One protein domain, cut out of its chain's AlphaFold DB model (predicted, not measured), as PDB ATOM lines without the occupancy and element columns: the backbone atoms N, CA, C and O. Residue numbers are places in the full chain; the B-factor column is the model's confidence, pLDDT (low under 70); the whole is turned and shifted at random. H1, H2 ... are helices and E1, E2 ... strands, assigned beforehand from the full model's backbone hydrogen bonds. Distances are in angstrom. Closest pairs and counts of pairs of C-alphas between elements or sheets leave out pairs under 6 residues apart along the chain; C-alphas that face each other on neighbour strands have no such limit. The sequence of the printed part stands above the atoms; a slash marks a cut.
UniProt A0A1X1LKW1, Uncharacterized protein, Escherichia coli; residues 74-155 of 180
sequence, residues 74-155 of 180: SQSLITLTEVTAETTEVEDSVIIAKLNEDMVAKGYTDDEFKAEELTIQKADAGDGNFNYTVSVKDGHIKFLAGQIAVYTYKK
ATOM      1  N   SER A  74     128.545  63.460  76.637       88.69
ATOM      2  CA  SER A  74     127.155  63.572  76.169       88.69
ATOM      3  C   SER A  74     126.167  62.836  77.071       88.69
ATOM      4  O   SER A  74     124.986  63.169  77.070       88.69
ATOM      5  N   GLN A  75     126.647  61.848  77.834       90.25
ATOM      6  CA  GLN A  75     125.815  60.918  78.590       90.25
ATOM      7  C   GLN A  75     124.768  61.637  79.447       90.25
ATOM      8  O   GLN A  75     125.100  62.309  80.423       90.25
ATOM      9  N   SER A  76     123.499  61.427  79.098       86.62
ATOM     10  CA  SER A  76     122.326  61.951  79.802       86.62
ATOM     11  C   SER A  76     122.365  63.468  80.021       86.62
ATOM     12  O   SER A  76     121.865  63.959  81.037       86.62
ATOM     13  N   LEU A  77     122.963  64.215  79.085       91.19
ATOM     14  CA  LEU A  77     123.027  65.676  79.146       91.19
ATOM     15  C   LEU A  77     121.622  66.290  79.231       91.19
ATOM     16  O   LEU A  77     121.381  67.226  80.003       91.19
ATOM     17  N   ILE A  78     120.691  65.706  78.476       90.62
ATOM     18  CA  ILE A  78     119.263  65.949  78.605       90.62
ATOM     19  C   ILE A  78     118.667  64.800  79.418       90.62
ATOM     20  O   ILE A  78     118.763  63.623  79.062       90.62
ATOM     21  N   THR A  79     118.063  65.148  80.553       85.19
ATOM     22  CA  THR A  79     117.350  64.190  81.400       85.19
ATOM     23  C   THR A  79     116.155  63.605  80.655       85.19
ATOM     24  O   THR A  79     115.608  64.248  79.759       85.19
ATOM     25  N   LEU A  80     115.725  62.405  81.057       85.31
ATOM     26  CA  LEU A  80     114.522  61.782  80.506       85.31
ATOM     27  C   LEU A  80     113.361  62.778  80.521       85.31
ATOM     28  O   LEU A  80     113.047  63.357  81.562       85.31
ATOM     29  N   THR A  81     112.771  62.983  79.350       90.56
ATOM     30  CA  THR A  81     111.739  63.992  79.135       90.56
ATOM     31  C   THR A  81     110.501  63.318  78.571       90.56
ATOM     32  O   THR A  81     110.551  62.652  77.536       90.56
ATOM     33  N   GLU A  82     109.379  63.477  79.268       90.56
ATOM     34  CA  GLU A  82     108.085  63.003  78.790       90.56
ATOM     35  C   GLU A  82     107.441  64.068  77.903       90.56
ATOM     36  O   GLU A  82     107.395  65.246  78.258       90.56
ATOM     37  N   VAL A  83     106.936  63.643  76.749       91.19
ATOM     38  CA  VAL A  83     106.269  64.504  75.775       91.19
ATOM     39  C   VAL A  83     104.854  63.982  75.578       91.19
ATOM     40  O   VAL A  83     104.656  62.852  75.135       91.19
ATOM     41  N   THR A  84     103.856  64.790  75.924       88.75
ATOM     42  CA  THR A  84     102.454  64.466  75.645       88.75
ATOM     43  C   THR A  84     102.077  64.981  74.263       88.75
ATOM     44  O   THR A  84     102.215  66.174  73.997       88.75
ATOM     45  N   ALA A  85     101.607  64.093  73.389       86.31
ATOM     46  CA  ALA A  85     101.232  64.425  72.019       86.31
ATOM     47  C   ALA A  85     100.107  63.514  71.505       86.31
ATOM     48  O   ALA A  85      99.981  62.365  71.929       86.31
ATOM     49  N   GLU A  86      99.314  64.013  70.554       82.62
ATOM     50  CA  GLU A  86      98.249  63.244  69.883       82.62
ATOM     51  C   GLU A  86      98.796  61.993  69.173       82.62
ATOM     52  O   GLU A  86      98.173  60.928  69.159       82.62
ATOM     53  N   THR A  87     100.004  62.112  68.615       86.44
ATOM     54  CA  THR A  87     100.753  61.024  67.986       86.44
ATOM     55  C   THR A  87     102.014  60.732  68.782       86.44
ATOM     56  O   THR A  87     102.827  61.621  69.029       86.44
ATOM     57  N   THR A  88     102.194  59.469  69.154       89.56
ATOM     58  CA  THR A  88     103.382  59.001  69.877       89.56
ATOM     59  C   THR A  88     104.489  58.523  68.950       89.56
ATOM     60  O   THR A  88     105.650  58.482  69.344       89.56
ATOM     61  N   GLU A  89     104.132  58.170  67.717       93.12
ATOM     62  CA  GLU A  89     105.075  57.892  66.648       93.12
ATOM     63  C   GLU A  89     105.376  59.184  65.895       93.12
ATOM     64  O   GLU A  89     104.494  59.771  65.269       93.12
ATOM     65  N   VAL A  90     106.620  59.637  66.006       93.94
ATOM     66  CA  VAL A  90     107.120  60.864  65.392       93.94
ATOM     67  C   VAL A  90     108.381  60.592  64.579       93.94
ATOM     68  O   VAL A  90     109.134  59.658  64.864       93.94
ATOM     69  N   GLU A  91     108.592  61.433  63.571       95.44
ATOM     70  CA  GLU A  91     109.774  61.424  62.710       95.44
ATOM     71  C   GLU A  91     111.028  61.892  63.463       95.44
ATOM     72  O   GLU A  91     110.960  62.763  64.334       95.44
ATOM     73  N   ASP A  92     112.198  61.412  63.040       96.62
ATOM     74  CA  ASP A  92     113.497  61.787  63.619       96.62
ATOM     75  C   ASP A  92     113.723  63.307  63.640       96.62
ATOM     76  O   ASP A  92     114.278  63.845  64.595       96.62
ATOM     77  N   SER A  93     113.245  64.028  62.622       96.56
ATOM     78  CA  SER A  93     113.361  65.493  62.560       96.56
ATOM     79  C   SER A  93     112.665  66.208  63.726       96.56
ATOM     80  O   SER A  93     113.172  67.220  64.208       96.56
ATOM     81  N   VAL A  94     111.553  65.659  64.230       95.62
ATOM     82  CA  VAL A  94     110.831  66.189  65.399       95.62
ATOM     83  C   VAL A  94     111.650  65.962  66.668       95.62
ATOM     84  O   VAL A  94     111.784  66.865  67.493       95.62
ATOM     85  N   ILE A  95     112.259  64.780  66.799       96.75
ATOM     86  CA  ILE A  95     113.137  64.439  67.923       96.75
ATOM     87  C   ILE A  95     114.378  65.340  67.948       96.75
ATOM     88  O   ILE A  95     114.752  65.838  69.008       96.75
ATOM     89  N   ILE A  96     114.993  65.593  66.789       96.75
ATOM     90  CA  ILE A  96     116.172  66.463  66.664       96.75
ATOM     91  C   ILE A  96     115.818  67.913  67.002       96.75
ATOM     92  O   ILE A  96     116.551  68.564  67.745       96.75
ATOM     93  N   ALA A  97     114.681  68.415  66.511       96.06
ATOM     94  CA  ALA A  97     114.211  69.753  66.857       96.06
ATOM     95  C   ALA A  97     114.004  69.896  68.373       96.06
ATOM     96  O   ALA A  97     114.437  70.889  68.960       96.06
ATOM     97  N   LYS A  98     113.415  68.876  69.014       95.62
ATOM     98  CA  LYS A  98     113.224  68.868  70.466       95.62
ATOM     99  C   LYS A  98     114.549  68.815  71.232       95.62
ATOM    100  O   LYS A  98     114.727  69.572  72.183       95.62
ATOM    101  N   LEU A  99     115.501  67.996  70.780       96.62
ATOM    102  CA  LEU A  99     116.854  67.965  71.339       96.62
ATOM    103  C   LEU A  99     117.509  69.346  71.291       96.62
ATOM    104  O   LEU A  99     118.019  69.809  72.307       96.62
ATOM    105  N   ASN A 100     117.474  70.019  70.142       96.12
ATOM    106  CA  ASN A 100     118.102  71.330  69.985       96.12
ATOM    107  C   ASN A 100     117.428  72.407  70.855       96.12
ATOM    108  O   ASN A 100     118.122  73.252  71.422       96.12
ATOM    109  N   GLU A 101     116.105  72.351  71.038       95.12
ATOM    110  CA  GLU A 101     115.394  73.206  71.998       95.12
ATOM    111  C   GLU A 101     115.894  72.982  73.437       95.12
ATOM    112  O   GLU A 101     116.219  73.938  74.146       95.12
ATOM    113  N   ASP A 102     116.016  71.721  73.862       95.19
ATOM    114  CA  ASP A 102     116.453  71.385  75.219       95.19
ATOM    115  C   ASP A 102     117.940  71.718  75.450       95.19
ATOM    116  O   ASP A 102     118.318  72.153  76.542       95.19
ATOM    117  N   MET A 103     118.787  71.586  74.422       94.50
ATOM    118  CA  MET A 103     120.190  72.023  74.447       94.50
ATOM    119  C   MET A 103     120.292  73.533  74.688       94.50
ATOM    120  O   MET A 103     121.030  73.970  75.577       94.50
ATOM    121  N   VAL A 104     119.498  74.333  73.967       94.12
ATOM    122  CA  VAL A 104     119.404  75.788  74.174       94.12
ATOM    123  C   VAL A 104     118.939  76.102  75.597       94.12
ATOM    124  O   VAL A 104     119.564  76.919  76.274       94.12
ATOM    125  N   ALA A 105     117.904  75.415  76.093       93.06
ATOM    126  CA  ALA A 105     117.398  75.599  77.456       93.06
ATOM    127  C   ALA A 105     118.438  75.246  78.539       93.06
ATOM    128  O   ALA A 105     118.434  75.829  79.626       93.06
ATOM    129  N   LYS A 106     119.361  74.324  78.243       92.06
ATOM    130  CA  LYS A 106     120.502  73.962  79.101       92.06
ATOM    131  C   LYS A 106     121.702  74.908  78.981       92.06
ATOM    132  O   LYS A 106     122.661  74.740  79.730       92.06
ATOM    133  N   GLY A 107     121.652  75.897  78.088       92.06
ATOM    134  CA  GLY A 107     122.709  76.892  77.884       92.06
ATOM    135  C   GLY A 107     123.688  76.572  76.751       92.06
ATOM    136  O   GLY A 107     124.667  77.292  76.581       92.06
ATOM    137  N   TYR A 108     123.431  75.535  75.954       92.00
ATOM    138  CA  TYR A 108     124.246  75.154  74.799       92.00
ATOM    139  C   TYR A 108     123.730  75.820  73.514       92.00
ATOM    140  O   TYR A 108     123.370  75.162  72.541       92.00
ATOM    141  N   THR A 109     123.652  77.153  73.516       90.25
ATOM    142  CA  THR A 109     122.982  77.947  72.466       90.25
ATOM    143  C   THR A 109     123.615  77.845  71.081       90.25
ATOM    144  O   THR A 109     122.942  78.100  70.086       90.25
ATOM    145  N   ASP A 110     124.899  77.494  71.015       89.50
ATOM    146  CA  ASP A 110     125.648  77.373  69.762       89.50
ATOM    147  C   ASP A 110     125.797  75.918  69.287       89.50
ATOM    148  O   ASP A 110     126.376  75.694  68.227       89.50
ATOM    149  N   ASP A 111     125.280  74.939  70.039       92.62
ATOM    150  CA  ASP A 111     125.507  73.502  69.820       92.62
ATOM    151  C   ASP A 111     124.281  72.804  69.233       92.62
ATOM    152  O   ASP A 111     123.692  71.904  69.833       92.62
ATOM    153  N   GLU A 112     123.895  73.244  68.042       94.06
ATOM    154  CA  GLU A 112     122.808  72.631  67.285       94.06
ATOM    155  C   GLU A 112     123.280  71.333  66.618       94.06
ATOM    156  O   GLU A 112     124.209  71.343  65.810       94.06
ATOM    157  N   PHE A 113     122.610  70.223  66.928       95.12
ATOM    158  CA  PHE A 113     122.852  68.934  66.293       95.12
ATOM    159  C   PHE A 113     122.076  68.777  64.988       95.12
ATOM    160  O   PHE A 113     120.904  69.150  64.873       95.12
ATOM    161  N   LYS A 114     122.711  68.104  64.031       94.44
ATOM    162  CA  LYS A 114     122.123  67.639  62.775       94.44
ATOM    163  C   LYS A 114     121.884  66.130  62.798       94.44
ATOM    164  O   LYS A 114     122.527  65.379  63.527       94.44
ATOM    165  N   ALA A 115     121.001  65.657  61.917       94.94
ATOM    166  CA  ALA A 115     120.673  64.231  61.793       94.94
ATOM    167  C   ALA A 115     121.902  63.343  61.520       94.94
ATOM    168  O   ALA A 115     122.006  62.222  62.016       94.94
ATOM    169  N   GLU A 116     122.871  63.846  60.754       94.44
ATOM    170  CA  GLU A 116     124.098  63.113  60.432       94.44
ATOM    171  C   GLU A 116     124.995  62.854  61.653       94.44
ATOM    172  O   GLU A 116     125.753  61.889  61.637       94.44
ATOM    173  N   GLU A 117     124.830  63.610  62.740       95.19
ATOM    174  CA  GLU A 117     125.629  63.533  63.973       95.19
ATOM    175  C   GLU A 117     125.012  62.610  65.030       95.19
ATOM    176  O   GLU A 117     125.650  62.281  66.034       95.19
ATOM    177  N   LEU A 118     123.776  62.165  64.795       97.38
ATOM    178  CA  LEU A 118     122.963  61.455  65.769       97.38
ATOM    179  C   LEU A 118     122.511  60.089  65.255       97.38
ATOM    180  O   LEU A 118     122.330  59.866  64.056       97.38
ATOM    181  N   THR A 119     122.297  59.179  66.196       97.69
ATOM    182  CA  THR A 119     121.570  57.925  66.000       97.69
ATOM    183  C   THR A 119     120.342  57.958  66.897       97.69
ATOM    184  O   THR A 119     120.469  58.175  68.104       97.69
ATOM    185  N   ILE A 120     119.164  57.730  66.320       97.88
ATOM    186  CA  ILE A 120     117.891  57.705  67.043       97.88
ATOM    187  C   ILE A 120     117.356  56.277  67.011       97.88
ATOM    188  O   ILE A 120     117.283  55.647  65.957       97.88
ATOM    189  N   GLN A 121     117.031  55.742  68.184       97.31
ATOM    190  CA  GLN A 121     116.465  54.407  68.339       97.31
ATOM    191  C   GLN A 121     115.071  54.509  68.944       97.31
ATOM    192  O   GLN A 121     114.908  55.047  70.038       97.31
ATOM    193  N   LYS A 122     114.082  53.965  68.235       96.62
ATOM    194  CA  LYS A 122     112.696  53.853  68.691       96.62
ATOM    195  C   LYS A 122     112.487  52.513  69.398       96.62
ATOM    196  O   LYS A 122     112.836  51.468  68.853       96.62
ATOM    197  N   ALA A 123     111.872  52.540  70.574       95.88
ATOM    198  CA  ALA A 123     111.461  51.360  71.324       95.88
ATOM    199  C   ALA A 123     110.004  51.495  71.788       95.88
ATOM    200  O   ALA A 123     109.573  52.577  72.189       95.88
ATOM    201  N   ASP A 124     109.253  50.396  71.740       93.25
ATOM    202  CA  ASP A 124     107.905  50.319  72.311       93.25
ATOM    203  C   ASP A 124     107.986  50.452  73.840       93.25
ATOM    204  O   ASP A 124     108.778  49.762  74.489       93.25
ATOM    205  N   ALA A 125     107.208  51.379  74.400       89.69
ATOM    206  CA  ALA A 125     107.151  51.654  75.834       89.69
ATOM    207  C   ALA A 125     105.843  51.166  76.490       89.69
ATOM    208  O   ALA A 125     105.604  51.460  77.660       89.69
ATOM    209  N   GLY A 126     105.010  50.421  75.759       87.25
ATOM    210  CA  GLY A 126     103.700  49.953  76.196       87.25
ATOM    211  C   GLY A 126     102.605  51.008  76.043       87.25
ATOM    212  O   GLY A 126     102.869  52.204  75.920       87.25
ATOM    213  N   ASP A 127     101.350  50.556  76.037       84.44
ATOM    214  CA  ASP A 127     100.149  51.408  75.991       84.44
ATOM    215  C   ASP A 127     100.108  52.398  74.809       84.44
ATOM    216  O   ASP A 127      99.508  53.469  74.878       84.44
ATOM    217  N   GLY A 128     100.757  52.034  73.697       84.12
ATOM    218  CA  GLY A 128     100.872  52.884  72.512       84.12
ATOM    219  C   GLY A 128     101.855  54.049  72.667       84.12
ATOM    220  O   GLY A 128     101.817  54.968  71.850       84.12
ATOM    221  N   ASN A 129     102.712  54.028  73.690       90.19
ATOM    222  CA  ASN A 129     103.783  54.995  73.913       90.19
ATOM    223  C   ASN A 129     105.089  54.518  73.268       90.19
ATOM    224  O   ASN A 129     105.338  53.318  73.145       90.19
ATOM    225  N   PHE A 130     105.963  55.462  72.922       94.81
ATOM    226  CA  PHE A 130     107.276  55.151  72.357       94.81
ATOM    227  C   PHE A 130     108.391  55.899  73.081       94.81
ATOM    228  O   PHE A 130     108.268  57.081  73.402       94.81
ATOM    229  N   ASN A 131     109.497  55.193  73.304       94.69
ATOM    230  CA  ASN A 131     110.752  55.762  73.767       94.69
ATOM    231  C   ASN A 131     111.675  55.998  72.575       94.69
ATOM    232  O   ASN A 131     111.908  55.094  71.774       94.69
ATOM    233  N   TYR A 132     112.236  57.197  72.502       97.12
ATOM    234  CA  TYR A 132     113.241  57.588  71.528       97.12
ATOM    235  C   TYR A 132     114.550  57.857  72.255       97.12
ATOM    236  O   TYR A 132     114.696  58.867  72.947       97.12
ATOM    237  N   THR A 133     115.497  56.942  72.101       96.88
ATOM    238  CA  THR A 133     116.854  57.081  72.629       96.88
ATOM    239  C   THR A 133     117.711  57.781  71.587       96.88
ATOM    240  O   THR A 133     117.927  57.249  70.497       96.88
ATOM    241  N   VAL A 134     118.216  58.966  71.924       97.94
ATOM    242  CA  VAL A 134     119.065  59.772  71.045       97.94
ATOM    243  C   VAL A 134     120.509  59.638  71.499       97.94
ATOM    244  O   VAL A 134     120.820  59.876  72.667       97.94
ATOM    245  N   SER A 135     121.397  59.262  70.583       97.50
ATOM    246  CA  SER A 135     122.825  59.088  70.854       97.50
ATOM    247  C   SER A 135     123.682  59.910  69.902       97.50
ATOM    248  O   SER A 135     123.428  59.929  68.699       97.50
ATOM    249  N   VAL A 136     124.731  60.537  70.432       97.38
ATOM    250  CA  VAL A 136     125.789  61.168  69.636       97.38
ATOM    251  C   VAL A 136     126.637  60.076  68.996       97.38
ATOM    252  O   VAL A 136     127.061  59.136  69.678       97.38
ATOM    253  N   LYS A 137     126.878  60.188  67.686       95.56
ATOM    254  CA  LYS A 137     127.746  59.262  66.953       95.56
ATOM    255  C   LYS A 137     129.206  59.414  67.365       95.56
ATOM    256  O   LYS A 137     129.654  60.475  67.803       95.56
ATOM    257  N   ASP A 138     129.958  58.337  67.179       93.06
ATOM    258  CA  ASP A 138     131.400  58.398  67.357       93.06
ATOM    259  C   ASP A 138     132.058  59.359  66.360       93.06
ATOM    260  O   ASP A 138     131.539  59.624  65.276       93.06
ATOM    261  N   GLY A 139     133.188  59.931  66.769       90.94
ATOM    262  CA  GLY A 139     133.904  60.935  65.988       90.94
ATOM    263  C   GLY A 139     133.302  62.347  66.018       90.94
ATOM    264  O   GLY A 139     133.833  63.230  65.348       90.94
ATOM    265  N   HIS A 140     132.242  62.606  66.800       95.06
ATOM    266  CA  HIS A 140     131.699  63.960  66.947       95.06
ATOM    267  C   HIS A 140     132.758  64.933  67.494       95.06
ATOM    268  O   HIS A 140     133.506  64.590  68.416       95.06
ATOM    269  N   ILE A 141     132.813  66.152  66.938       94.31
ATOM    270  CA  ILE A 141     133.877  67.134  67.220       94.31
ATOM    271  C   ILE A 141     133.834  67.617  68.666       94.31
ATOM    272  O   ILE A 141     134.878  67.769  69.274       94.31
ATOM    273  N   LYS A 142     132.659  67.851  69.254       94.50
ATOM    274  CA  LYS A 142     132.566  68.490  70.584       94.50
ATOM    275  C   LYS A 142     132.176  67.548  71.719       94.50
ATOM    276  O   LYS A 142     132.529  67.788  72.871       94.50
ATOM    277  N   PHE A 143     131.470  66.474  71.400       95.44
ATOM    278  CA  PHE A 143     130.821  65.600  72.375       95.44
ATOM    279  C   PHE A 143     131.337  64.177  72.193       95.44
ATOM    280  O   PHE A 143     131.602  63.752  71.072       95.44
ATOM    281  N   LEU A 144     131.508  63.451  73.291       94.75
ATOM    282  CA  LEU A 144     131.807  62.026  73.261       94.75
ATOM    283  C   LEU A 144     130.592  61.248  72.745       94.75
ATOM    284  O   LEU A 144     129.449  61.665  72.947       94.75
ATOM    285  N   ALA A 145     130.844  60.103  72.112       94.62
ATOM    286  CA  ALA A 145     129.785  59.175  71.742       94.62
ATOM    287  C   ALA A 145     129.015  58.724  72.990       94.62
ATOM    288  O   ALA A 145     129.607  58.511  74.051       94.62
ATOM    289  N   GLY A 146     127.702  58.573  72.862       94.81
ATOM    290  CA  GLY A 146     126.861  58.163  73.981       94.81
ATOM    291  C   GLY A 146     125.444  58.702  73.889       94.81
ATOM    292  O   GLY A 146     125.130  59.548  73.052       94.81
ATOM    293  N   GLN A 147     124.582  58.187  74.761       96.00
ATOM    294  CA  GLN A 147     123.187  58.601  74.836       96.00
ATOM    295  C   GLN A 147     123.099  60.029  75.376       96.00
ATOM    296  O   GLN A 147     123.416  60.259  76.540       96.00
ATOM    297  N   ILE A 148     122.605  60.965  74.571       96.62
ATOM    298  CA  ILE A 148     122.449  62.368  74.973       96.62
ATOM    299  C   ILE A 148     121.086  62.662  75.596       96.62
ATOM    300  O   ILE A 148     121.002  63.461  76.529       96.62
ATOM    301  N   ALA A 149     120.038  61.992  75.115       96.69
ATOM    302  CA  ALA A 149     118.665  62.220  75.545       96.69
ATOM    303  C   ALA A 149     117.816  60.950  75.416       96.69
ATOM    304  O   ALA A 149     118.105  60.067  74.603       96.69
ATOM    305  N   VAL A 150     116.737  60.892  76.197       95.69
ATOM    306  CA  VAL A 150     115.645  59.927  76.017       95.69
ATOM    307  C   VAL A 150     114.329  60.684  76.086       95.69
ATOM    308  O   VAL A 150     114.053  61.357  77.083       95.69
ATOM    309  N   TYR A 151     113.520  60.542  75.041       96.31
ATOM    310  CA  TYR A 151     112.186  61.124  74.968       96.31
ATOM    311  C   TYR A 151     111.126  60.039  75.021       96.31
ATOM    312  O   TYR A 151     111.136  59.123  74.200       96.31
ATOM    313  N   THR A 152     110.189  60.161  75.954       95.12
ATOM    314  CA  THR A 152     109.034  59.265  76.041       95.12
ATOM    315  C   THR A 152     107.807  59.995  75.522       95.12
ATOM    316  O   THR A 152     107.288  60.886  76.191       95.12
ATOM    317  N   TYR A 153     107.333  59.610  74.340       94.25
ATOM    318  CA  TYR A 153     106.121  60.165  73.753       94.25
ATOM    319  C   TYR A 153     104.905  59.388  74.240       94.25
ATOM    320  O   TYR A 153     104.801  58.178  74.018       94.25
ATOM    321  N   LYS A 154     103.985  60.102  74.892       92.50
ATOM    322  CA  LYS A 154     102.755  59.549  75.460       92.50
ATOM    323  C   LYS A 154     101.521  60.202  74.869       92.50
ATOM    324  O   LYS A 154     101.504  61.415  74.647       92.50
ATOM    325  N   LYS A 155     100.463  59.411  74.693       84.88
ATOM    326  CA  LYS A 155      99.145  59.974  74.388       84.88
ATOM    327  C   LYS A 155      98.616  60.749  75.596       84.88
ATOM    328  O   LYS A 155      98.870  60.335  76.733       84.88
TER     329      LYS A 155
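Overview. This is residues 74 to 155 of the 180 residues of an uncharacterized protein of Escherichia coli (UniProt A0A1X1LKW1). One strongly twisted four-stranded sheet has a single helix, H1, crossing one face: two layers. E2, E3 and E4 form a meander, each the antiparallel neighbour of the one before; short E1 adds a parallel edge beside E4. The printed part has 82 residues, 41 of them in one named helix and four named strands, in the order E1 H1 E2 E3 E4 along the chain, class mixed; the mixed sheet's order is E1 E4 E3 E2. The whole is compact, radius of gyration of the C-alphas 12.3 A, but elongated, 38 by 23 by 19 A.

Along the chain. Find C-alpha 81 at (111.739, 63.992, 79.135), where E1, residues 81 to 84, begins. H1, residues 92 to 105, spans 19.9 A; E2, 118 to 124, 19.8 A; E3, 130 to 136, 19.7 A. E4, 146 to 154, spans 24.2 A and ends at (102.755, 59.549, 75.460).

Arrangement. Look for N 83 and O 152, 2.8 A, between E1 and E4. E1, H1, E2 form a split strand-helix-strand unit, two same-way strands with H1 between, its crossover right-handed. Hairpin E2 and E3 has N 121 and O 133 at 2.9 A; hairpin E3 and E4, N 132 and O 151 at 2.8 A. H1, every O i to N i+4 pair within hydrogen-bond range, is on the sheet at a height of 8.6 A, over E4 and E3; the closest C-alphas of H1 and E4, Leu 99 and Ala 149, are 7.3 A apart.

Size, cuts and confidence. The farthest C-alphas, Asp 127 and Ile 141, are 38.2 A apart. The H1 to E2 link is long; the printed part has no cut, and no printed residue is under 70 in pLDDT.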